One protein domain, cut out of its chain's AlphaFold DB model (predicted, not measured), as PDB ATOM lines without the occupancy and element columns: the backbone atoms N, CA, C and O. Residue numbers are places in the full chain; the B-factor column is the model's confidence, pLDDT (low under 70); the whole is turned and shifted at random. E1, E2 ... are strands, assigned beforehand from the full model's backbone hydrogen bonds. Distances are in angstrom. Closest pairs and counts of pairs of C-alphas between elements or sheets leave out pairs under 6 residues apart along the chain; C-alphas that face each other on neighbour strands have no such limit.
ATOM      1  N   ARG A   4     516.578 383.250 448.254       66.94
ATOM      2  CA  ARG A   4     517.601 384.072 448.910       66.94
ATOM      3  C   ARG A   4     516.911 385.068 449.832       66.94
ATOM      4  O   ARG A   4     516.147 385.900 449.356       66.94
ATOM      5  N   ARG A   5     517.198 384.952 451.129       72.31
ATOM      6  CA  ARG A   5     516.802 385.916 452.159       72.31
ATOM      7  C   ARG A   5     517.937 386.891 452.412       72.31
ATOM      8  O   ARG A   5     519.075 386.441 452.551       72.31
ATOM      9  N   ASN A   6     517.627 388.178 452.488       74.06
ATOM     10  CA  ASN A   6     518.573 389.214 452.878       74.06
ATOM     11  C   ASN A   6     517.921 390.124 453.928       74.06
ATOM     12  O   ASN A   6     517.117 390.990 453.599       74.06
ATOM     13  N   SER A   7     518.233 389.884 455.199       75.31
ATOM     14  CA  SER A   7     517.711 390.651 456.334       75.31
ATOM     15  C   SER A   7     518.728 391.692 456.792       75.31
ATOM     16  O   SER A   7     519.920 391.383 456.897       75.31
ATOM     17  N   GLY A   8     518.261 392.897 457.114       66.94
ATOM     18  CA  GLY A   8     519.070 393.947 457.725       66.94
ATOM     19  C   GLY A   8     519.660 393.557 459.092       66.94
ATOM     20  O   GLY A   8     519.278 392.542 459.681       66.94
ATOM     21  N   PRO A   9     520.619 394.347 459.611       67.56
ATOM     22  CA  PRO A   9     521.111 394.184 460.978       67.56
ATOM     23  C   PRO A   9     519.989 394.445 461.994       67.56
ATOM     24  O   PRO A   9     519.051 395.184 461.707       67.56
ATOM     25  N   SER A  10     520.095 393.870 463.194       63.06
ATOM     26  CA  SER A  10     519.093 394.075 464.251       63.06
ATOM     27  C   SER A  10     519.022 395.529 464.733       63.06
ATOM     28  O   SER A  10     517.923 396.019 464.946       63.06
ATOM     29  N   ASP A  11     520.166 396.217 464.811       59.66
ATOM     30  CA  ASP A  11     520.273 397.654 465.101       59.66
ATOM     31  C   ASP A  11     521.192 398.326 464.070       59.66
ATOM     32  O   ASP A  11     522.282 397.815 463.778       59.66
ATOM     33  N   GLY A  12     520.816 399.502 463.561       55.75
ATOM     34  CA  GLY A  12     521.735 400.322 462.767       55.75
ATOM     35  C   GLY A  12     521.149 401.644 462.278       55.75
ATOM     36  O   GLY A  12     520.215 401.663 461.488       55.75
ATOM     37  N   SER A  13     521.770 402.769 462.652       59.66
ATOM     38  CA  SER A  13     521.292 404.120 462.298       59.66
ATOM     39  C   SER A  13     521.230 404.414 460.792       59.66
ATOM     40  O   SER A  13     520.444 405.263 460.379       59.66
ATOM     41  N   ASN A  14     522.027 403.710 459.981       71.50
ATOM     42  CA  ASN A  14     521.950 403.697 458.520       71.50
ATOM     43  C   ASN A  14     522.033 402.241 458.028       71.50
ATOM     44  O   ASN A  14     523.088 401.616 458.167       71.50
ATOM     45  N   ALA A  15     520.971 401.721 457.414       70.69
ATOM     46  CA  ALA A  15     520.933 400.367 456.855       70.69
ATOM     47  C   ALA A  15     520.644 400.384 455.347       70.69
ATOM     48  O   ALA A  15     519.759 401.098 454.881       70.69
ATOM     49  N   VAL A  16     521.374 399.562 454.586       78.75
ATOM     50  CA  VAL A  16     521.131 399.338 453.154       78.75
ATOM     51  C   VAL A  16     521.013 397.838 452.912       78.75
ATOM     52  O   VAL A  16     521.970 397.095 453.133       78.75
ATOM     53  N   VAL A  17     519.841 397.402 452.458       77.38
ATOM     54  CA  VAL A  17     519.523 396.009 452.133       77.38
ATOM     55  C   VAL A  17     519.216 395.940 450.642       77.38
ATOM     56  O   VAL A  17     518.234 396.506 450.174       77.38
ATOM     57  N   SER A  18     520.072 395.266 449.877       77.31
ATOM     58  CA  SER A  18     519.924 395.143 448.422       77.31
ATOM     59  C   SER A  18     519.654 393.699 448.022       77.31
ATOM     60  O   SER A  18     520.340 392.781 448.480       77.31
ATOM     61  N   GLY A  19     518.674 393.495 447.148       68.56
ATOM     62  CA  GLY A  19     518.326 392.187 446.618       68.56
ATOM     63  C   GLY A  19     519.433 391.568 445.753       68.56
ATOM     64  O   GLY A  19     520.312 392.264 445.235       68.56
ATOM     65  N   PRO A  20     519.416 390.238 445.568       67.25
ATOM     66  CA  PRO A  20     520.385 389.550 444.723       67.25
ATOM     67  C   PRO A  20     520.241 389.950 443.249       67.25
ATOM     68  O   PRO A  20     519.136 390.155 442.749       67.25
ATOM     69  N   SER A  21     521.348 389.928 442.509       60.75
ATOM     70  CA  SER A  21     521.398 390.182 441.058       60.75
ATOM     71  C   SER A  21     520.839 389.042 440.181       60.75
ATOM     72  O   SER A  21     521.211 388.896 439.018       60.75
ATOM     73  N   GLY A  22     519.966 388.200 440.745       56.66
ATOM     74  CA  GLY A  22     519.288 387.102 440.058       56.66
ATOM     75  C   GLY A  22     518.859 385.965 440.996       56.66
ATOM     76  O   GLY A  22     519.631 385.495 441.838       56.66
ATOM     77  N   GLY A  23     517.626 385.487 440.823       55.72
ATOM     78  CA  GLY A  23     517.053 384.352 441.551       55.72
ATOM     79  C   GLY A  23     515.583 384.130 441.186       55.72
ATOM     80  O   GLY A  23     514.980 384.965 440.528       55.72
ATOM     81  N   SER A  24     514.990 383.005 441.595       58.84
ATOM     82  CA  SER A  24     513.541 382.784 441.410       58.84
ATOM     83  C   SER A  24     512.731 383.637 442.386       58.84
ATOM     84  O   SER A  24     511.804 384.328 441.979       58.84
ATOM     85  N   ASN A  25     513.122 383.598 443.664       68.88
ATOM     86  CA  ASN A  25     512.423 384.238 444.771       68.88
ATOM     87  C   ASN A  25     513.442 385.004 445.629       68.88
ATOM     88  O   ASN A  25     514.459 384.417 446.031       68.88
ATOM     89  N   ALA A  26     513.152 386.268 445.930       72.31
ATOM     90  CA  ALA A  26     513.903 387.098 446.873       72.31
ATOM     91  C   ALA A  26     512.986 387.587 448.005       72.31
ATOM     92  O   ALA A  26     511.811 387.842 447.775       72.31
ATOM     93  N   ASP A  27     513.547 387.695 449.203       78.62
ATOM     94  CA  ASP A  27     512.868 388.095 450.440       78.62
ATOM     95  C   ASP A  27     513.849 389.031 451.168       78.62
ATOM     96  O   ASP A  27     514.900 388.585 451.646       78.62
ATOM     97  N   ASN A  28     513.582 390.340 451.104       79.88
ATOM     98  CA  ASN A  28     514.460 391.398 451.610       79.88
ATOM     99  C   ASN A  28     513.756 392.171 452.730       79.88
ATOM    100  O   ASN A  28     512.735 392.818 452.502       79.88
ATOM    101  N   SER A  29     514.327 392.153 453.929       81.06
ATOM    102  CA  SER A  29     513.762 392.804 455.118       81.06
ATOM    103  C   SER A  29     514.704 393.887 455.641       81.06
ATOM    104  O   SER A  29     515.911 393.661 455.744       81.06
ATOM    105  N   GLY A  30     514.158 395.055 455.985       73.50
ATOM    106  CA  GLY A  30     514.879 396.130 456.669       73.50
ATOM    107  C   GLY A  30     515.397 395.738 458.067       73.50
ATOM    108  O   GLY A  30     515.154 394.622 458.534       73.50
ATOM    109  N   PRO A  31     516.148 396.631 458.740       73.94
ATOM    110  CA  PRO A  31     516.546 396.437 460.135       73.94
ATOM    111  C   PRO A  31     515.334 396.475 461.081       73.94
ATOM    112  O   PRO A  31     514.262 396.950 460.706       73.94
ATOM    113  N   SER A  32     515.498 396.013 462.322       71.31
ATOM    114  CA  SER A  32     514.434 396.143 463.332       71.31
ATOM    115  C   SER A  32     514.278 397.593 463.809       71.31
ATOM    116  O   SER A  32     513.153 398.075 463.882       71.31
ATOM    117  N   ASP A  33     515.392 398.295 464.040       64.81
ATOM    118  CA  ASP A  33     515.452 399.732 464.352       64.81
ATOM    119  C   ASP A  33     516.542 400.402 463.485       64.81
ATOM    120  O   ASP A  33     517.687 399.926 463.410       64.81
ATOM    121  N   GLY A  34     516.193 401.494 462.793       60.47
ATOM    122  CA  GLY A  34     517.166 402.294 462.050       60.47
ATOM    123  C   GLY A  34     516.650 403.635 461.528       60.47
ATOM    124  O   GLY A  34     515.736 403.700 460.712       60.47
ATOM    125  N   SER A  35     517.320 404.728 461.912       64.62
ATOM    126  CA  SER A  35     516.930 406.106 461.555       64.62
ATOM    127  C   SER A  35     516.858 406.383 460.047       64.62
ATOM    128  O   SER A  35     516.027 407.184 459.624       64.62
ATOM    129  N   ASN A  36     517.717 405.748 459.238       74.31
ATOM    130  CA  ASN A  36     517.624 405.755 457.777       74.31
ATOM    131  C   ASN A  36     517.758 404.326 457.224       74.31
ATOM    132  O   ASN A  36     518.819 403.706 457.359       74.31
ATOM    133  N   ALA A  37     516.731 403.824 456.542       74.88
ATOM    134  CA  ALA A  37     516.736 402.503 455.917       74.88
ATOM    135  C   ALA A  37     516.469 402.590 454.408       74.88
ATOM    136  O   ALA A  37     515.524 403.245 453.972       74.88
ATOM    137  N   VAL A  38     517.279 401.890 453.612       80.94
ATOM    138  CA  VAL A  38     517.050 401.692 452.173       80.94
ATOM    139  C   VAL A  38     516.950 400.197 451.891       80.94
ATOM    140  O   VAL A  38     517.919 399.463 452.087       80.94
ATOM    141  N   VAL A  39     515.790 399.751 451.417       78.81
ATOM    142  CA  VAL A  39     515.522 398.369 451.001       78.81
ATOM    143  C   VAL A  39     515.237 398.373 449.502       78.81
ATOM    144  O   VAL A  39     514.332 399.059 449.038       78.81
ATOM    145  N   SER A  40     516.022 397.632 448.725       79.94
ATOM    146  CA  SER A  40     515.899 397.582 447.264       79.94
ATOM    147  C   SER A  40     515.735 396.148 446.780       79.94
ATOM    148  O   SER A  40     516.532 395.279 447.137       79.94
ATOM    149  N   GLY A  41     514.736 395.912 445.932       71.12
ATOM    150  CA  GLY A  41     514.448 394.613 445.336       71.12
ATOM    151  C   GLY A  41     515.568 394.055 444.445       71.12
ATOM    152  O   GLY A  41     516.534 394.748 444.113       71.12
ATOM    153  N   PRO A  42     515.473 392.772 444.047       70.62
ATOM    154  CA  PRO A  42     516.420 392.158 443.121       70.62
ATOM    155  C   PRO A  42     516.363 392.808 441.731       70.62
ATOM    156  O   PRO A  42     515.315 393.268 441.284       70.62
ATOM    157  N   SER A  43     517.465 392.727 440.980       66.38
ATOM    158  CA  SER A  43     517.524 393.203 439.586       66.38
ATOM    159  C   SER A  43     516.853 392.254 438.571       66.38
ATOM    160  O   SER A  43     517.151 392.310 437.378       66.38
ATOM    161  N   GLY A  44     516.028 391.316 439.045       59.91
ATOM    162  CA  GLY A  44     515.320 390.321 438.241       59.91
ATOM    163  C   GLY A  44     514.991 389.043 439.020       59.91
ATOM    164  O   GLY A  44     515.870 388.431 439.637       59.91
ATOM    165  N   GLY A  45     513.729 388.615 438.957       58.78
ATOM    166  CA  GLY A  45     513.253 387.355 439.535       58.78
ATOM    167  C   GLY A  45     511.780 387.076 439.228       58.78
ATOM    168  O   GLY A  45     511.128 387.865 438.555       58.78
ATOM    169  N   SER A  46     511.248 385.942 439.685       60.91
ATOM    170  CA  SER A  46     509.823 385.611 439.520       60.91
ATOM    171  C   SER A  46     508.977 386.288 440.596       60.91
ATOM    172  O   SER A  46     508.007 386.964 440.263       60.91
ATOM    173  N   ASN A  47     509.389 386.142 441.861       70.75
ATOM    174  CA  ASN A  47     508.717 386.696 443.034       70.75
ATOM    175  C   ASN A  47     509.710 387.524 443.869       70.75
ATOM    176  O   ASN A  47     510.847 387.080 444.080       70.75
ATOM    177  N   ALA A  48     509.292 388.682 444.377       74.50
ATOM    178  CA  ALA A  48     510.093 389.487 445.297       74.50
ATOM    179  C   ALA A  48     509.236 390.103 446.408       74.50
ATOM    180  O   ALA A  48     508.347 390.899 446.118       74.50
ATOM    181  N   ASP A  49     509.587 389.798 447.654       79.56
ATOM    182  CA  ASP A  49     508.961 390.372 448.842       79.56
ATOM    183  C   ASP A  49     509.969 391.363 449.453       79.56
ATOM    184  O   ASP A  49     511.096 390.975 449.780       79.56
ATOM    185  N   ASN A  50     509.611 392.647 449.559       80.88
ATOM    186  CA  ASN A  50     510.460 393.682 450.163       80.88
ATOM    187  C   ASN A  50     509.708 394.393 451.296       80.88
ATOM    188  O   ASN A  50     508.674 395.017 451.059       80.88
ATOM    189  N   SER A  51     510.257 394.362 452.507       82.31
ATOM    190  CA  SER A  51     509.680 395.037 453.677       82.31
ATOM    191  C   SER A  51     510.641 396.069 454.252       82.31
ATOM    192  O   SER A  51     511.834 395.796 454.412       82.31
ATOM    193  N   GLY A  52     510.110 397.246 454.586       76.06
ATOM    194  CA  GLY A  52     510.816 398.296 455.320       76.06
ATOM    195  C   GLY A  52     511.237 397.881 456.741       76.06
ATOM    196  O   GLY A  52     511.016 396.740 457.154       76.06
ATOM    197  N   PRO A  53     511.884 398.788 457.495       75.31
ATOM    198  CA  PRO A  53     512.202 398.549 458.900       75.31
ATOM    199  C   PRO A  53     510.937 398.479 459.769       75.31
ATOM    200  O   PRO A  53     509.872 398.941 459.361       75.31
ATOM    201  N   SER A  54     511.037 397.937 460.984       73.44
ATOM    202  CA  SER A  54     509.907 398.004 461.925       73.44
ATOM    203  C   SER A  54     509.698 399.435 462.439       73.44
ATOM    204  O   SER A  54     508.573 399.923 462.395       73.44
ATOM    205  N   ASP A  55     510.776 400.120 462.821       68.12
ATOM    206  CA  ASP A  55     510.792 401.536 463.216       68.12
ATOM    207  C   ASP A  55     511.927 402.265 462.464       68.12
ATOM    208  O   ASP A  55     513.053 401.756 462.378       68.12
ATOM    209  N   GLY A  56     511.641 403.424 461.860       63.41
ATOM    210  CA  GLY A  56     512.667 404.216 461.183       63.41
ATOM    211  C   GLY A  56     512.217 405.578 460.651       63.41
ATOM    212  O   GLY A  56     511.331 405.686 459.807       63.41
ATOM    213  N   SER A  57     512.911 406.644 461.066       67.12
ATOM    214  CA  SER A  57     512.553 408.035 460.739       67.12
ATOM    215  C   SER A  57     512.519 408.356 459.238       67.12
ATOM    216  O   SER A  57     511.695 409.166 458.818       67.12
ATOM    217  N   ASN A  58     513.404 407.752 458.435       76.00
ATOM    218  CA  ASN A  58     513.396 407.848 456.972       76.00
ATOM    219  C   ASN A  58     513.533 406.450 456.344       76.00
ATOM    220  O   ASN A  58     514.598 405.834 456.430       76.00
ATOM    221  N   ALA A  59     512.500 405.968 455.653       76.38
ATOM    222  CA  ALA A  59     512.519 404.672 454.976       76.38
ATOM    223  C   ALA A  59     512.303 404.820 453.465       76.38
ATOM    224  O   ALA A  59     511.367 405.486 453.024       76.38
ATOM    225  N   VAL A  60     513.139 404.154 452.667       82.25
ATOM    226  CA  VAL A  60     512.952 404.003 451.217       82.25
ATOM    227  C   VAL A  60     512.872 402.518 450.890       82.25
ATOM    228  O   VAL A  60     513.840 401.785 451.094       82.25
ATOM    229  N   VAL A  61     511.730 402.077 450.371       80.00
ATOM    230  CA  VAL A  61     511.496 400.707 449.902       80.00
ATOM    231  C   VAL A  61     511.232 400.761 448.401       80.00
ATOM    232  O   VAL A  61     510.313 401.441 447.951       80.00
ATOM    233  N   SER A  62     512.047 400.071 447.609       81.69
ATOM    234  CA  SER A  62     511.932 400.049 446.147       81.69
ATOM    235  C   SER A  62     511.783 398.622 445.639       81.69
ATOM    236  O   SER A  62     512.596 397.758 445.971       81.69
ATOM    237  N   GLY A  63     510.771 398.391 444.803       72.75
ATOM    238  CA  GLY A  63     510.513 397.105 444.164       72.75
ATOM    239  C   GLY A  63     511.618 396.639 443.204       72.75
ATOM    240  O   GLY A  63     512.576 397.366 442.924       72.75
ATOM    241  N   PRO A  64     511.521 395.396 442.698       71.81
ATOM    242  CA  PRO A  64     512.462 394.870 441.714       71.81
ATOM    243  C   PRO A  64     512.375 395.614 440.376       71.81
ATOM    244  O   PRO A  64     511.310 396.070 439.964       71.81
ATOM    245  N   SER A  65     513.472 395.621 439.618       69.31
ATOM    246  CA  SER A  65     513.500 396.182 438.256       69.31
ATOM    247  C   SER A  65     512.803 395.305 437.198       69.31
ATOM    248  O   SER A  65     512.965 395.543 436.007       69.31
ATOM    249  N   GLY A  66     512.096 394.251 437.617       61.31
ATOM    250  CA  GLY A  66     511.317 393.360 436.755       61.31
ATOM    251  C   GLY A  66     511.006 392.019 437.426       61.31
ATOM    252  O   GLY A  66     511.901 391.376 437.989       61.31
ATOM    253  N   GLY A  67     509.748 391.579 437.349       60.31
ATOM    254  CA  GLY A  67     509.328 390.262 437.831       60.31
ATOM    255  C   GLY A  67     507.867 389.915 437.540       60.31
ATOM    256  O   GLY A  67     507.148 390.676 436.902       60.31
ATOM    257  N   SER A  68     507.420 388.734 437.974       61.34
ATOM    258  CA  SER A  68     506.026 388.299 437.788       61.34
ATOM    259  C   SER A  68     505.134 388.782 438.928       61.34
ATOM    260  O   SER A  68     504.087 389.367 438.667       61.34
ATOM    261  N   ASN A  69     505.577 388.580 440.171       71.44
ATOM    262  CA  ASN A  69     504.904 389.017 441.390       71.44
ATOM    263  C   ASN A  69     505.870 389.860 442.240       71.44
ATOM    264  O   ASN A  69     507.021 389.456 442.428       71.44
ATOM    265  N   ALA A  70     505.420 390.987 442.790       75.00
ATOM    266  CA  ALA A  70     506.202 391.748 443.765       75.00
ATOM    267  C   ALA A  70     505.314 392.380 444.840       75.00
ATOM    268  O   ALA A  70     504.406 393.136 444.501       75.00
ATOM    269  N   ASP A  71     505.637 392.122 446.107       79.44
ATOM    270  CA  ASP A  71     504.960 392.713 447.262       79.44
ATOM    271  C   ASP A  71     505.942 393.629 448.011       79.44
ATOM    272  O   ASP A  71     506.958 393.178 448.545       79.44
ATOM    273  N   ASN A  72     505.657 394.935 448.034       81.38
ATOM    274  CA  ASN A  72     506.451 395.941 448.738       81.38
ATOM    275  C   ASN A  72     505.645 396.547 449.891       81.38
ATOM    276  O   ASN A  72     504.524 397.030 449.712       81.38
ATOM    277  N   SER A  73     506.243 396.552 451.078       83.25
ATOM    278  CA  SER A  73     505.652 397.080 452.311       83.25
ATOM    279  C   SER A  73     506.547 398.154 452.923       83.25
ATOM    280  O   SER A  73     507.756 397.959 453.067       83.25
ATOM    281  N   GLY A  74     505.951 399.299 453.260       76.50
ATOM    282  CA  GLY A  74     506.600 400.373 454.009       76.50
ATOM    283  C   GLY A  74     506.987 399.969 455.439       76.50
ATOM    284  O   GLY A  74     506.771 398.823 455.844       76.50
ATOM    285  N   PRO A  75     507.591 400.887 456.215       75.81
ATOM    286  CA  PRO A  75     507.872 400.640 457.627       75.81
ATOM    287  C   PRO A  75     506.583 400.538 458.454       75.81
ATOM    288  O   PRO A  75     505.525 400.982 458.013       75.81
ATOM    289  N   SER A  76     506.652 399.984 459.670       73.44
ATOM    290  CA  SER A  76     505.477 400.020 460.560       73.44
ATOM    291  C   SER A  76     505.257 401.436 461.110       73.44
ATOM    292  O   SER A  76     504.153 401.957 460.983       73.44
ATOM    293  N   ASP A  77     506.316 402.082 461.599       67.81
ATOM    294  CA  ASP A  77     506.343 403.499 461.994       67.81
ATOM    295  C   ASP A  77     507.494 404.218 461.263       67.81
ATOM    296  O   ASP A  77     508.612 403.691 461.183       67.81
ATOM    297  N   GLY A  78     507.238 405.393 460.678       63.56
ATOM    298  CA  GLY A  78     508.298 406.194 460.067       63.56
ATOM    299  C   GLY A  78     507.898 407.598 459.613       63.56
ATOM    300  O   GLY A  78     507.037 407.785 458.757       63.56
ATOM    301  N   SER A  79     508.603 408.617 460.117       67.12
ATOM    302  CA  SER A  79     508.284 410.033 459.868       67.12
ATOM    303  C   SER A  79     508.286 410.433 458.386       67.12
ATOM    304  O   SER A  79     507.447 411.241 457.987       67.12
ATOM    305  N   ASN A  80     509.206 409.892 457.578       76.88
ATOM    306  CA  ASN A  80     509.212 410.035 456.122       76.88
ATOM    307  C   ASN A  80     509.369 408.663 455.443       76.88
ATOM    308  O   ASN A  80     510.434 408.048 455.531       76.88
ATOM    309  N   ALA A  81     508.354 408.204 454.713       76.50
ATOM    310  CA  ALA A  81     508.390 406.924 454.003       76.50
ATOM    311  C   ALA A  81     508.197 407.107 452.492       76.50
ATOM    312  O   ALA A  81     507.285 407.806 452.054       76.50
ATOM    313  N   VAL A  82     509.025 406.436 451.691       81.25
ATOM    314  CA  VAL A  82     508.852 406.319 450.238       81.25
ATOM    315  C   VAL A  82     508.786 404.842 449.871       81.25
ATOM    316  O   VAL A  82     509.750 404.109 450.087       81.25
ATOM    317  N   VAL A  83     507.661 404.408 449.307       80.38
ATOM    318  CA  VAL A  83     507.450 403.036 448.828       80.38
ATOM    319  C   VAL A  83     507.180 403.085 447.328       80.38
ATOM    320  O   VAL A  83     506.190 403.664 446.890       80.38
ATOM    321  N   SER A  84     508.063 402.497 446.523       82.31
ATOM    322  CA  SER A  84     507.960 402.490 445.058       82.31
ATOM    323  C   SER A  84     507.802 401.069 444.531       82.31
ATOM    324  O   SER A  84     508.527 400.166 444.950       82.31
ATOM    325  N   GLY A  85     506.848 400.868 443.621       73.62
ATOM    326  CA  GLY A  85     506.555 399.578 443.000       73.62
ATOM    327  C   GLY A  85     507.677 399.052 442.097       73.62
ATOM    328  O   GLY A  85     508.697 399.720 441.903       73.62
ATOM    329  N   PRO A  86     507.520 397.834 441.548       72.69
ATOM    330  CA  PRO A  86     508.431 397.323 440.530       72.69
ATOM    331  C   PRO A  86     508.353 398.155 439.244       72.69
ATOM    332  O   PRO A  86     507.333 398.782 438.965       72.69
ATOM    333  N   SER A  87     509.406 398.119 438.424       71.19
ATOM    334  CA  SER A  87     509.373 398.773 437.105       71.19
ATOM    335  C   SER A  87     508.311 398.134 436.203       71.19
ATOM    336  O   SER A  87     507.387 398.833 435.791       71.19
ATOM    337  N   ASP A  88     508.393 396.810 436.030       64.38
ATOM    338  CA  ASP A  88     507.450 395.983 435.268       64.38
ATOM    339  C   ASP A  88     506.986 394.811 436.158       64.38
ATOM    340  O   ASP A  88     507.829 394.084 436.706       64.38
ATOM    341  N   GLY A  89     505.672 394.592 436.306       61.78
ATOM    342  CA  GLY A  89     505.146 393.510 437.155       61.78
ATOM    343  C   GLY A  89     503.764 392.994 436.750       61.78
ATOM    344  O   GLY A  89     502.829 393.768 436.595       61.78
ATOM    345  N   SER A  90     503.580 391.675 436.617       63.81
ATOM    346  CA  SER A  90     502.254 391.118 436.285       63.81
ATOM    347  C   SER A  90     501.259 391.254 437.442       63.81
ATOM    348  O   SER A  90     500.116 391.657 437.212       63.81
ATOM    349  N   ASN A  91     501.700 390.955 438.666       72.12
ATOM    350  CA  ASN A  91     500.974 391.219 439.905       72.12
ATOM    351  C   ASN A  91     501.854 392.063 440.839       72.12
ATOM    352  O   ASN A  91     502.974 391.651 441.146       72.12
ATOM    353  N   ALA A  92     501.372 393.217 441.298       73.44
ATOM    354  CA  ALA A  92     502.121 394.058 442.234       73.44
ATOM    355  C   ALA A  92     501.248 394.504 443.413       73.44
ATOM    356  O   ALA A  92     500.207 395.133 443.201       73.44
ATOM    357  N   GLY A  93     501.682 394.190 444.633       76.50
ATOM    358  CA  GLY A  93     501.121 394.706 445.877       76.50
ATOM    359  C   GLY A  93     502.039 395.771 446.467       76.50
ATOM    360  O   GLY A  93     503.168 395.476 446.845       76.50
ATOM    361  N   ASN A  94     501.569 397.010 446.577       80.94
ATOM    362  CA  ASN A  94     502.279 398.072 447.286       80.94
ATOM    363  C   ASN A  94     501.447 398.554 448.476       80.94
ATOM    364  O   ASN A  94     500.247 398.798 448.359       80.94
ATOM    365  N   SER A  95     502.104 398.699 449.624       81.81
ATOM    366  CA  SER A  95     501.494 399.171 450.866       81.81
ATOM    367  C   SER A  95     502.372 400.228 451.532       81.81
ATOM    368  O   SER A  95     503.576 400.028 451.719       81.81
ATOM    369  N   GLY A  96     501.763 401.366 451.866       75.81
ATOM    370  CA  GLY A  96     502.386 402.430 452.647       75.81
ATOM    371  C   GLY A  96     502.677 402.035 454.100       75.81
ATOM    372  O   GLY A  96     502.368 400.918 454.518       75.81
ATOM    373  N   PRO A  97     503.286 402.944 454.879       75.56
ATOM    374  CA  PRO A  97     503.499 402.729 456.306       75.56
ATOM    375  C   PRO A  97     502.188 402.681 457.102       75.56
ATOM    376  O   PRO A  97     501.147 403.160 456.641       75.56
ATOM    377  N   SER A  98     502.243 402.136 458.321       72.94
ATOM    378  CA  SER A  98     501.079 402.187 459.223       72.94
ATOM    379  C   SER A  98     500.929 403.577 459.854       72.94
ATOM    380  O   SER A  98     499.834 404.125 459.828       72.94
ATOM    381  N   ASP A  99     502.024 404.196 460.303       65.81
ATOM    382  CA  ASP A  99     502.064 405.604 460.736       65.81
ATOM    383  C   ASP A  99     503.229 406.343 460.048       65.81
ATOM    384  O   ASP A  99     504.308 405.775 459.849       65.81
ATOM    385  N   GLY A 100     503.019 407.600 459.643       63.22
ATOM    386  CA  GLY A 100     504.080 408.432 459.080       63.22
ATOM    387  C   GLY A 100     503.681 409.863 458.713       63.22
ATOM    388  O   GLY A 100     502.732 410.114 457.977       63.22
ATOM    389  N   SER A 101     504.468 410.849 459.157       66.31
ATOM    390  CA  SER A 101     504.164 412.274 458.936       66.31
ATOM    391  C   SER A 101     504.127 412.680 457.456       66.31
ATOM    392  O   SER A 101     503.223 413.418 457.062       66.31
ATOM    393  N   ASN A 102     505.074 412.203 456.641       75.75
ATOM    394  CA  ASN A 102     505.061 412.359 455.185       75.75
ATOM    395  C   ASN A 102     505.276 410.998 454.515       75.75
ATOM    396  O   ASN A 102     506.362 410.426 454.607       75.75
ATOM    397  N   ALA A 103     504.280 410.486 453.802       75.25
ATOM    398  CA  ALA A 103     504.381 409.186 453.148       75.25
ATOM    399  C   ALA A 103     504.006 409.285 451.668       75.25
ATOM    400  O   ALA A 103     502.962 409.836 451.320       75.25
ATOM    401  N   VAL A 104     504.871 408.751 450.805       78.12
ATOM    402  CA  VAL A 104     504.663 408.674 449.356       78.12
ATOM    403  C   VAL A 104     504.679 407.213 448.935       78.12
ATOM    404  O   VAL A 104     505.683 406.519 449.107       78.12
ATOM    405  N   VAL A 105     503.570 406.754 448.366       79.50
ATOM    406  CA  VAL A 105     503.416 405.400 447.835       79.50
ATOM    407  C   VAL A 105     503.137 405.495 446.341       79.50
ATOM    408  O   VAL A 105     502.162 406.113 445.918       79.50
ATOM    409  N   SER A 106     503.991 404.875 445.533       82.06
ATOM    410  CA  SER A 106     503.829 404.812 444.082       82.06
ATOM    411  C   SER A 106     503.725 403.368 443.623       82.06
ATOM    412  O   SER A 106     504.577 402.547 443.967       82.06
ATOM    413  N   GLY A 107     502.695 403.071 442.832       73.12
ATOM    414  CA  GLY A 107     502.514 401.796 442.148       73.12
ATOM    415  C   GLY A 107     503.602 401.508 441.099       73.12
ATOM    416  O   GLY A 107     504.551 402.282 440.948       73.12
ATOM    417  N   PRO A 108     503.499 400.371 440.390       71.62
ATOM    418  CA  PRO A 108     504.426 400.024 439.313       71.62
ATOM    419  C   PRO A 108     504.240 400.916 438.082       71.62
ATOM    420  O   PRO A 108     503.200 401.554 437.940       71.62
ATOM    421  N   SER A 109     505.199 400.916 437.154       70.06
ATOM    422  CA  SER A 109     505.010 401.616 435.869       70.06
ATOM    423  C   SER A 109     503.884 400.942 435.079       70.06
ATOM    424  O   SER A 109     502.844 401.562 434.860       70.06
ATOM    425  N   ASP A 110     504.055 399.645 434.802       64.75
ATOM    426  CA  ASP A 110     503.124 398.815 434.031       64.75
ATOM    427  C   ASP A 110     502.747 397.551 434.826       64.75
ATOM    428  O   ASP A 110     503.626 396.857 435.358       64.75
ATOM    429  N   GLY A 111     501.455 397.186 434.874       62.16
ATOM    430  CA  GLY A 111     501.071 395.892 435.453       62.16
ATOM    431  C   GLY A 111     499.640 395.402 435.230       62.16
ATOM    432  O   GLY A 111     498.677 396.160 435.267       62.16
ATOM    433  N   SER A 112     499.470 394.090 435.027       63.44
ATOM    434  CA  SER A 112     498.160 393.506 434.684       63.44
ATOM    435  C   SER A 112     497.171 393.435 435.854       63.44
ATOM    436  O   SER A 112     495.979 393.650 435.635       63.44
ATOM    437  N   SER A 113     497.650 393.171 437.074       70.81
ATOM    438  CA  SER A 113     496.856 393.240 438.307       70.81
ATOM    439  C   SER A 113     497.638 393.996 439.380       70.81
ATOM    440  O   SER A 113     498.713 393.555 439.780       70.81
ATOM    441  N   THR A 114     497.135 395.129 439.860       69.88
ATOM    442  CA  THR A 114     497.860 395.955 440.837       69.88
ATOM    443  C   THR A 114     496.966 396.352 442.005       69.88
ATOM    444  O   THR A 114     495.805 396.719 441.824       69.88
ATOM    445  N   GLY A 115     497.510 396.250 443.216       73.12
ATOM    446  CA  GLY A 115     496.903 396.757 444.442       73.12
ATOM    447  C   GLY A 115     497.857 397.755 445.078       73.12
ATOM    448  O   GLY A 115     498.973 397.381 445.430       73.12
ATOM    449  N   ASN A 116     497.444 399.015 445.199       78.69
ATOM    450  CA  ASN A 116     498.270 400.074 445.766       78.69
ATOM    451  C   ASN A 116     497.529 400.798 446.897       78.69
ATOM    452  O   ASN A 116     496.575 401.539 446.645       78.69
ATOM    453  N   SER A 117     497.978 400.583 448.130       80.31
ATOM    454  CA  SER A 117     497.376 401.143 449.342       80.31
ATOM    455  C   SER A 117     498.267 402.227 449.940       80.31
ATOM    456  O   SER A 117     499.437 401.978 450.242       80.31
ATOM    457  N   GLY A 118     497.696 403.413 450.155       73.44
ATOM    458  CA  GLY A 118     498.337 404.519 450.860       73.44
ATOM    459  C   GLY A 118     498.647 404.214 452.337       73.44
ATOM    460  O   GLY A 118     498.319 403.135 452.837       73.44
ATOM    461  N   PRO A 119     499.293 405.155 453.050       73.69
ATOM    462  CA  PRO A 119     499.560 405.031 454.485       73.69
ATOM    463  C   PRO A 119     498.258 404.988 455.301       73.69
ATOM    464  O   PRO A 119     497.243 405.544 454.876       73.69
ATOM    465  N   SER A 120     498.275 404.378 456.491       71.12
ATOM    466  CA  SER A 120     497.066 404.380 457.337       71.12
ATOM    467  C   SER A 120     496.843 405.755 457.985       71.12
ATOM    468  O   SER A 120     495.769 406.328 457.814       71.12
ATOM    469  N   GLU A 121     497.863 406.355 458.605       63.59
ATOM    470  CA  GLU A 121     497.803 407.729 459.136       63.59
ATOM    471  C   GLU A 121     498.976 408.593 458.634       63.59
ATOM    472  O   GLU A 121     500.089 408.096 458.453       63.59
ATOM    473  N   GLY A 122     498.745 409.894 458.390       62.38
ATOM    474  CA  GLY A 122     499.829 410.834 458.073       62.38
ATOM    475  C   GLY A 122     499.437 412.307 457.918       62.38
ATOM    476  O   GLY A 122     498.283 412.653 457.693       62.38
ATOM    477  N   SER A 123     500.399 413.231 458.027       63.97
ATOM    478  CA  SER A 123     500.119 414.674 457.859       63.97
ATOM    479  C   SER A 123     500.023 415.080 456.387       63.97
ATOM    480  O   SER A 123     499.082 415.780 456.013       63.97
ATOM    481  N   ASN A 124     500.963 414.614 455.560       71.62
ATOM    482  CA  ASN A 124     500.919 414.736 454.104       71.62
ATOM    483  C   ASN A 124     501.086 413.343 453.486       71.62
ATOM    484  O   ASN A 124     502.156 412.741 453.586       71.62
ATOM    485  N   ALA A 125     500.038 412.829 452.850       72.00
ATOM    486  CA  ALA A 125     500.032 411.490 452.275       72.00
ATOM    487  C   ALA A 125     499.788 411.555 450.763       72.00
ATOM    488  O   ALA A 125     498.755 412.046 450.317       72.00
ATOM    489  N   GLY A 126     500.748 411.061 449.981       73.19
ATOM    490  CA  GLY A 126     500.656 410.941 448.530       73.19
ATOM    491  C   GLY A 126     500.564 409.476 448.117       73.19
ATOM    492  O   GLY A 126     501.435 408.682 448.468       73.19
ATOM    493  N   ASN A 127     499.537 409.115 447.355       79.06
ATOM    494  CA  ASN A 127     499.372 407.776 446.804       79.06
ATOM    495  C   ASN A 127     499.094 407.861 445.300       79.06
ATOM    496  O   ASN A 127     498.141 408.512 444.876       79.06
ATOM    497  N   SER A 128     499.932 407.228 444.480       80.38
ATOM    498  CA  SER A 128     499.813 407.252 443.020       80.38
ATOM    499  C   SER A 128     499.749 405.835 442.459       80.38
ATOM    500  O   SER A 128     500.681 405.053 442.652       80.38
ATOM    501  N   GLY A 129     498.670 405.516 441.749       72.62
ATOM    502  CA  GLY A 129     498.470 404.267 441.022       72.62
ATOM    503  C   GLY A 129     499.484 404.022 439.898       72.62
ATOM    504  O   GLY A 129     500.396 404.824 439.690       72.62
ATOM    505  N   PRO A 130     499.343 402.895 439.179       72.00
ATOM    506  CA  PRO A 130     500.204 402.578 438.046       72.00
ATOM    507  C   PRO A 130     499.984 403.523 436.860       72.00
ATOM    508  O   PRO A 130     498.950 404.191 436.775       72.00
ATOM    509  N   SER A 131     500.918 403.532 435.907       69.50
ATOM    510  CA  SER A 131     500.694 404.239 434.637       69.50
ATOM    511  C   SER A 131     499.611 403.497 433.851       69.50
ATOM    512  O   SER A 131     498.490 403.995 433.753       69.50
ATOM    513  N   ASP A 132     499.888 402.250 433.460       64.00
ATOM    514  CA  ASP A 132     498.943 401.389 432.745       64.00
ATOM    515  C   ASP A 132     498.629 400.115 433.545       64.00
ATOM    516  O   ASP A 132     499.532 399.427 434.039       64.00
ATOM    517  N   GLY A 133     497.346 399.735 433.642       62.06
ATOM    518  CA  GLY A 133     497.000 398.442 434.235       62.06
ATOM    519  C   GLY A 133     495.598 397.902 433.966       62.06
ATOM    520  O   GLY A 133     494.593 398.591 434.096       62.06
ATOM    521  N   SER A 134     495.509 396.614 433.613       63.31
ATOM    522  CA  SER A 134     494.236 395.988 433.217       63.31
ATOM    523  C   SER A 134     493.233 395.877 434.371       63.31
ATOM    524  O   SER A 134     492.059 396.182 434.166       63.31
ATOM    525  N   ASN A 135     493.691 395.472 435.560       70.94
ATOM    526  CA  ASN A 135     492.914 395.403 436.800       70.94
ATOM    527  C   ASN A 135     493.682 396.131 437.914       70.94
ATOM    528  O   ASN A 135     494.563 395.543 438.540       70.94
ATOM    529  N   ALA A 136     493.379 397.401 438.165       72.00
ATOM    530  CA  ALA A 136     494.130 398.215 439.119       72.00
ATOM    531  C   ALA A 136     493.215 398.754 440.224       72.00
ATOM    532  O   ALA A 136     492.197 399.384 439.935       72.00
ATOM    533  N   VAL A 137     493.583 398.508 441.482       74.75
ATOM    534  CA  VAL A 137     492.882 399.011 442.670       74.75
ATOM    535  C   VAL A 137     493.827 399.907 443.457       74.75
ATOM    536  O   VAL A 137     494.872 399.466 443.935       74.75
ATOM    537  N   VAL A 138     493.444 401.172 443.587       76.75
ATOM    538  CA  VAL A 138     494.183 402.197 444.319       76.75
ATOM    539  C   VAL A 138     493.328 402.651 445.496       76.75
ATOM    540  O   VAL A 138     492.202 403.112 445.308       76.75
ATOM    541  N   SER A 139     493.858 402.514 446.707       78.31
ATOM    542  CA  SER A 139     493.209 402.947 447.945       78.31
ATOM    543  C   SER A 139     494.026 404.065 448.571       78.31
ATOM    544  O   SER A 139     495.190 403.861 448.912       78.31
ATOM    545  N   GLY A 140     493.422 405.241 448.716       71.44
ATOM    546  CA  GLY A 140     494.014 406.393 449.379       71.44
ATOM    547  C   GLY A 140     494.266 406.167 450.875       71.44
ATOM    548  O   GLY A 140     493.895 405.129 451.430       71.44
ATOM    549  N   PRO A 141     494.916 407.134 451.538       71.81
ATOM    550  CA  PRO A 141     495.287 407.010 452.943       71.81
ATOM    551  C   PRO A 141     494.064 406.972 453.868       71.81
ATOM    552  O   PRO A 141     493.040 407.590 453.571       71.81
ATOM    553  N   SER A 142     494.141 406.269 455.002       68.75
ATOM    554  CA  SER A 142     492.975 406.179 455.903       68.75
ATOM    555  C   SER A 142     492.703 407.497 456.643       68.75
ATOM    556  O   SER A 142     491.540 407.831 456.852       68.75
ATOM    557  N   GLY A 143     493.720 408.317 456.925       61.00
ATOM    558  CA  GLY A 143     493.520 409.685 457.409       61.00
ATOM    559  C   GLY A 143     494.694 410.627 457.134       61.00
ATOM    560  O   GLY A 143     495.851 410.201 457.143       61.00
ATOM    561  N   GLY A 144     494.414 411.924 456.933       61.16
ATOM    562  CA  GLY A 144     495.472 412.939 456.936       61.16
ATOM    563  C   GLY A 144     495.066 414.409 456.791       61.16
ATOM    564  O   GLY A 144     493.925 414.748 456.492       61.16
ATOM    565  N   SER A 145     496.014 415.327 457.019       63.09
ATOM    566  CA  SER A 145     495.739 416.775 456.894       63.09
ATOM    567  C   SER A 145     495.660 417.212 455.430       63.09
ATOM    568  O   SER A 145     494.706 417.890 455.047       63.09
ATOM    569  N   ASN A 146     496.634 416.782 454.621       69.56
ATOM    570  CA  ASN A 146     496.625 416.900 453.165       69.56
ATOM    571  C   ASN A 146     496.812 415.505 452.548       69.56
ATOM    572  O   ASN A 146     497.776 414.812 452.885       69.56
ATOM    573  N   ALA A 147     495.911 415.097 451.657       71.38
ATOM    574  CA  ALA A 147     495.948 413.778 451.028       71.38
ATOM    575  C   ALA A 147     495.745 413.871 449.508       71.38
ATOM    576  O   ALA A 147     494.657 414.217 449.049       71.38
ATOM    577  N   ASP A 148     496.774 413.500 448.747       74.38
ATOM    578  CA  ASP A 148     496.737 413.429 447.285       74.38
ATOM    579  C   ASP A 148     496.655 411.956 446.865       74.38
ATOM    580  O   ASP A 148     497.569 411.172 447.136       74.38
ATOM    581  N   ASN A 149     495.563 411.556 446.210       77.69
ATOM    582  CA  ASN A 149     495.351 410.181 445.759       77.69
ATOM    583  C   ASN A 149     494.988 410.121 444.267       77.69
ATOM    584  O   ASN A 149     493.860 410.427 443.864       77.69
ATOM    585  N   SER A 150     495.947 409.682 443.457       79.56
ATOM    586  CA  SER A 150     495.820 409.537 442.005       79.56
ATOM    587  C   SER A 150     495.665 408.069 441.622       79.56
ATOM    588  O   SER A 150     496.512 407.244 441.954       79.56
ATOM    589  N   GLY A 151     494.600 407.747 440.897       71.81
ATOM    590  CA  GLY A 151     494.335 406.436 440.325       71.81
ATOM    591  C   GLY A 151     495.210 406.107 439.103       71.81
ATOM    592  O   GLY A 151     496.125 406.861 438.769       71.81
ATOM    593  N   PRO A 152     494.935 404.974 438.431       70.25
ATOM    594  CA  PRO A 152     495.650 404.536 437.226       70.25
ATOM    595  C   PRO A 152     495.476 405.507 436.051       70.25
ATOM    596  O   PRO A 152     494.416 406.116 435.941       70.25
ATOM    597  N   SER A 153     496.432 405.615 435.121       67.94
ATOM    598  CA  SER A 153     496.224 406.477 433.937       67.94
ATOM    599  C   SER A 153     495.234 405.840 432.954       67.94
ATOM    600  O   SER A 153     494.233 406.476 432.614       67.94
ATOM    601  N   GLU A 154     495.446 404.571 432.584       61.69
ATOM    602  CA  GLU A 154     494.541 403.773 431.740       61.69
ATOM    603  C   GLU A 154     494.297 402.363 432.321       61.69
ATOM    604  O   GLU A 154     495.205 401.736 432.874       61.69
ATOM    605  N   GLY A 155     493.073 401.823 432.187       61.50
ATOM    606  CA  GLY A 155     492.783 400.454 432.640       61.50
ATOM    607  C   GLY A 155     491.423 399.867 432.250       61.50
ATOM    608  O   GLY A 155     490.469 400.582 431.970       61.50
ATOM    609  N   SER A 156     491.299 398.534 432.213       60.31
ATOM    610  CA  SER A 156     490.036 397.869 431.826       60.31
ATOM    611  C   SER A 156     489.028 397.796 432.977       60.31
ATOM    612  O   SER A 156     487.844 398.060 432.759       60.31
ATOM    613  N   ASN A 157     489.506 397.476 434.182       67.06
ATOM    614  CA  ASN A 157     488.795 397.591 435.453       67.06
ATOM    615  C   ASN A 157     489.685 398.395 436.417       67.06
ATOM    616  O   ASN A 157     490.627 397.847 436.995       67.06
ATOM    617  N   ALA A 158     489.427 399.694 436.551       66.81
ATOM    618  CA  ALA A 158     490.230 400.604 437.365       66.81
ATOM    619  C   ALA A 158     489.381 401.180 438.506       66.81
ATOM    620  O   ALA A 158     488.420 401.906 438.258       66.81
ATOM    621  N   GLY A 159     489.737 400.848 439.746       67.56
ATOM    622  CA  GLY A 159     489.096 401.358 440.956       67.56
ATOM    623  C   GLY A 159     490.028 402.296 441.713       67.56
ATOM    624  O   GLY A 159     491.139 401.904 442.064       67.56
ATOM    625  N   ASN A 160     489.573 403.512 441.994       76.00
ATOM    626  CA  ASN A 160     490.266 404.466 442.852       76.00
ATOM    627  C   ASN A 160     489.366 404.853 444.031       76.00
ATOM    628  O   ASN A 160     488.245 405.315 443.826       76.00
ATOM    629  N   SER A 161     489.855 404.667 445.254       75.19
ATOM    630  CA  SER A 161     489.156 405.053 446.481       75.19
ATOM    631  C   SER A 161     489.893 406.195 447.158       75.19
ATOM    632  O   SER A 161     491.058 406.045 447.507       75.19
ATOM    633  N   GLY A 162     489.225 407.332 447.341       68.69
ATOM    634  CA  GLY A 162     489.745 408.474 448.087       68.69
ATOM    635  C   GLY A 162     490.016 408.165 449.569       68.69
ATOM    636  O   GLY A 162     489.651 407.095 450.063       68.69
ATOM    637  N   PRO A 163     490.662 409.097 450.290       69.69
ATOM    638  CA  PRO A 163     490.987 408.903 451.699       69.69
ATOM    639  C   PRO A 163     489.738 408.827 452.582       69.69
ATOM    640  O   PRO A 163     488.698 409.393 452.244       69.69
ATOM    641  N   SER A 164     489.812 408.131 453.721       67.00
ATOM    642  CA  SER A 164     488.628 408.010 454.593       67.00
ATOM    643  C   SER A 164     488.318 409.336 455.297       67.00
ATOM    644  O   SER A 164     487.194 409.815 455.181       67.00
ATOM    645  N   ASP A 165     489.324 409.982 455.894       60.62
ATOM    646  CA  ASP A 165     489.225 411.328 456.479       60.62
ATOM    647  C   ASP A 165     490.306 412.277 455.929       60.62
ATOM    648  O   ASP A 165     491.483 411.911 455.845       60.62
ATOM    649  N   GLY A 166     489.955 413.536 455.630       59.62
ATOM    650  CA  GLY A 166     490.986 414.557 455.400       59.62
ATOM    651  C   GLY A 166     490.543 416.020 455.323       59.62
ATOM    652  O   GLY A 166     489.468 416.351 454.830       59.62
ATOM    653  N   SER A 167     491.396 416.937 455.798       60.25
ATOM    654  CA  SER A 167     491.067 418.377 455.818       60.25
ATOM    655  C   SER A 167     491.109 419.010 454.423       60.25
ATOM    656  O   SER A 167     490.174 419.731 454.058       60.25
ATOM    657  N   ASN A 168     492.157 418.705 453.649       68.00
ATOM    658  CA  ASN A 168     492.265 418.992 452.220       68.00
ATOM    659  C   ASN A 168     492.600 417.684 451.484       68.00
ATOM    660  O   ASN A 168     493.645 417.088 451.746       68.00
ATOM    661  N   ALA A 169     491.739 417.228 450.578       68.56
ATOM    662  CA  ALA A 169     491.959 415.980 449.845       68.56
ATOM    663  C   ALA A 169     491.768 416.188 448.340       68.56
ATOM    664  O   ALA A 169     490.723 416.689 447.923       68.56
ATOM    665  N   VAL A 170     492.752 415.774 447.541       72.06
ATOM    666  CA  VAL A 170     492.694 415.794 446.075       72.06
ATOM    667  C   VAL A 170     492.650 414.358 445.573       72.06
ATOM    668  O   VAL A 170     493.593 413.587 445.747       72.06
ATOM    669  N   VAL A 171     491.545 413.988 444.931       72.25
ATOM    670  CA  VAL A 171     491.355 412.669 444.327       72.25
ATOM    671  C   VAL A 171     491.290 412.814 442.810       72.25
ATOM    672  O   VAL A 171     490.462 413.554 442.275       72.25
ATOM    673  N   SER A 172     492.172 412.101 442.113       75.94
ATOM    674  CA  SER A 172     492.185 412.016 440.650       75.94
ATOM    675  C   SER A 172     491.900 410.577 440.234       75.94
ATOM    676  O   SER A 172     492.727 409.700 440.447       75.94
ATOM    677  N   GLY A 173     490.720 410.310 439.685       68.25
ATOM    678  CA  GLY A 173     490.348 409.018 439.114       68.25
ATOM    679  C   GLY A 173     491.001 408.752 437.754       68.25
ATOM    680  O   GLY A 173     491.668 409.630 437.203       68.25
ATOM    681  N   PRO A 174     490.795 407.552 437.186       66.25
ATOM    682  CA  PRO A 174     491.438 407.155 435.940       66.25
ATOM    683  C   PRO A 174     490.994 407.979 434.727       66.25
ATOM    684  O   PRO A 174     489.847 408.430 434.637       66.25
ATOM    685  N   SER A 175     491.915 408.142 433.769       59.59
ATOM    686  CA  SER A 175     491.720 408.980 432.572       59.59
ATOM    687  C   SER A 175     490.880 408.293 431.492       59.59
ATOM    688  O   SER A 175     490.268 408.964 430.659       59.59
ATOM    689  N   GLY A 176     490.828 406.959 431.509       56.09
ATOM    690  CA  GLY A 176     489.998 406.156 430.618       56.09
ATOM    691  C   GLY A 176     489.952 404.680 431.016       56.09
ATOM    692  O   GLY A 176     490.902 404.140 431.582       56.09
ATOM    693  N   GLY A 177     488.832 404.025 430.706       58.22
ATOM    694  CA  GLY A 177     488.645 402.600 430.960       58.22
ATOM    695  C   GLY A 177     487.259 402.079 430.593       58.22
ATOM    696  O   GLY A 177     486.333 402.857 430.369       58.22
ATOM    697  N   SER A 178     487.112 400.753 430.508       55.88
ATOM    698  CA  SER A 178     485.814 400.110 430.234       55.88
ATOM    699  C   SER A 178     484.909 400.035 431.466       55.88
ATOM    700  O   SER A 178     483.705 400.228 431.331       55.88
ATOM    701  N   ASN A 179     485.489 399.800 432.647       61.72
ATOM    702  CA  ASN A 179     484.845 399.916 433.952       61.72
ATOM    703  C   ASN A 179     485.770 400.748 434.852       61.72
ATOM    704  O   ASN A 179     486.812 400.262 435.296       61.72
ATOM    705  N   ALA A 180     485.413 402.010 435.074       62.88
ATOM    706  CA  ALA A 180     486.164 402.939 435.907       62.88
ATOM    707  C   ALA A 180     485.289 403.418 437.072       62.88
ATOM    708  O   ALA A 180     484.235 404.024 436.845       62.88
ATOM    709  N   ASP A 181     485.754 403.161 438.293       67.56
ATOM    710  CA  ASP A 181     485.127 403.600 439.538       67.56
ATOM    711  C   ASP A 181     486.081 404.532 440.292       67.56
ATOM    712  O   ASP A 181     487.257 404.224 440.488       67.56
ATOM    713  N   ASN A 182     485.573 405.688 440.720       74.94
ATOM    714  CA  ASN A 182     486.342 406.688 441.455       74.94
ATOM    715  C   ASN A 182     485.499 407.275 442.594       74.94
ATOM    716  O   ASN A 182     484.651 408.145 442.368       74.94
ATOM    717  N   SER A 183     485.717 406.797 443.818       71.12
ATOM    718  CA  SER A 183     485.084 407.328 445.027       71.12
ATOM    719  C   SER A 183     485.918 408.472 445.608       71.12
ATOM    720  O   SER A 183     487.131 408.366 445.766       71.12
ATOM    721  N   GLY A 184     485.256 409.588 445.924       66.00
ATOM    722  CA  GLY A 184     485.873 410.697 446.658       66.00
ATOM    723  C   GLY A 184     486.120 410.349 448.135       66.00
ATOM    724  O   GLY A 184     485.797 409.238 448.560       66.00
ATOM    725  N   PRO A 185     486.676 411.286 448.921       66.81
ATOM    726  CA  PRO A 185     486.875 411.073 450.351       66.81
ATOM    727  C   PRO A 185     485.549 410.906 451.104       66.81
ATOM    728  O   PRO A 185     484.518 411.411 450.651       66.81
TER     729      PRO A 185
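Overview. This is residues 4 to 185 of the 630 residues of the protein "Gustatory receptor" of Propsilocerus akamusi (UniProt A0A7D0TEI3). The chain is wound in stacked turns, a flattened solenoid that alternates between two sheets lying face to face as a sandwich: it runs out along E1, back along E2, out again along E3, and so on to E17. The stack of turns makes the longest axis, and toward its later end E12, E14, E15, E16 and E17 bend round the corners of their turns. The printed part has 182 residues, with no named helix and 17 named strands, E1 to E17 in order along the chain. One sheet runs E1, E3, E5, E7, E9, E11, E13, E15, E17 and the other E2, E4, E6, E8, E10, E12, E14, E16; both are parallel throughout, and the class is all strand. The whole is compact, with a radius of gyration of the C-alphas of 15.6 A, and flat, spanning 44 by 35 by 14 A.

Arrangement. Start at the first printed residue and look for the first sheet: E1 at residues 4 to 7, E3 at 25 to 29, E5 at 47 to 51, E7 at 67 to 73, E9 at 89 to 95, E11 at 113 to 117, E13 at 135 to 139, E15 at 154 to 161 and E17 at 176 to 183. Its edge strands are E1 and E17. E1 and E3 are parallel at 5 degrees, and there you find N 6 and O 27 within hydrogen-bond range at 2.9 A. Farther along, E7 and E9 are parallel at 2 degrees, with N 72 and O 93 at 2.8 A. E15 and E17 are parallel at 2 degrees, with N 160 and O 181 at 2.9 A. The second sheet holds E2 at residues 14 to 18, E4 at 36 to 40, E6 at 58 to 62, E8 at 80 to 84, E10 at 102 to 106, E12 at 121 to 128, E14 at 143 to 150 and E16 at 165 to 172, with E2 and E16 as edge strands. E2 and E4 are parallel at 3 degrees, with N 17 and O 38 at 2.8 A. E12 and E14 are parallel at 1 degree, with N 127 and O 148 at 2.9 A. The two sheets form a sandwich, two sheets face to face: the facing parts are 10.9 A centre to centre, their best planes are 9 degrees apart, and the strands of the one stand at 7 degrees to those of the other. The closest C-alphas of E1 and E2 are those of Asn 6 and Val 17, 6.9 A apart. E15 and E16 are only just apart, their closest C-alphas 8.1 A from each other.

Along the chain. Find C-alpha 4 at (517.601, 384.072, 448.910), where E1 begins. E2 begins at C-alpha 14, at (521.950, 403.697, 458.520). Among the longer strands, E7 measures 16.4 A from first to last C-alpha, E9 15.3 A and E12 16.2 A, and E12 bends by 96 degrees at residue 124. E14 measures 15.6 A and bends by 101 degrees at residue 146; E15 measures 15.7 A and bends by 99 degrees at residue 157. E16 measures 16.1 A and bends by 98 degrees at residue 168. E17 measures 15.3 A, bends by 102 degrees at residue 179 and ends at C-alpha 183, at (485.084, 407.328, 445.027).

Size, cuts and confidence. The two C-alphas farthest apart, those of Asp 11 and Ser 178, are 49.1 A from each other. Both sheets are twisted. The printed part has no cut, and no link between its named strands is long. The mean pLDDT of the printed part is 70.5, and 79 residues are under 70, among them residues 8 to 13, 19 to 25, 162 to 169 and 173 to 181; E17 has a mean of 64 in this model.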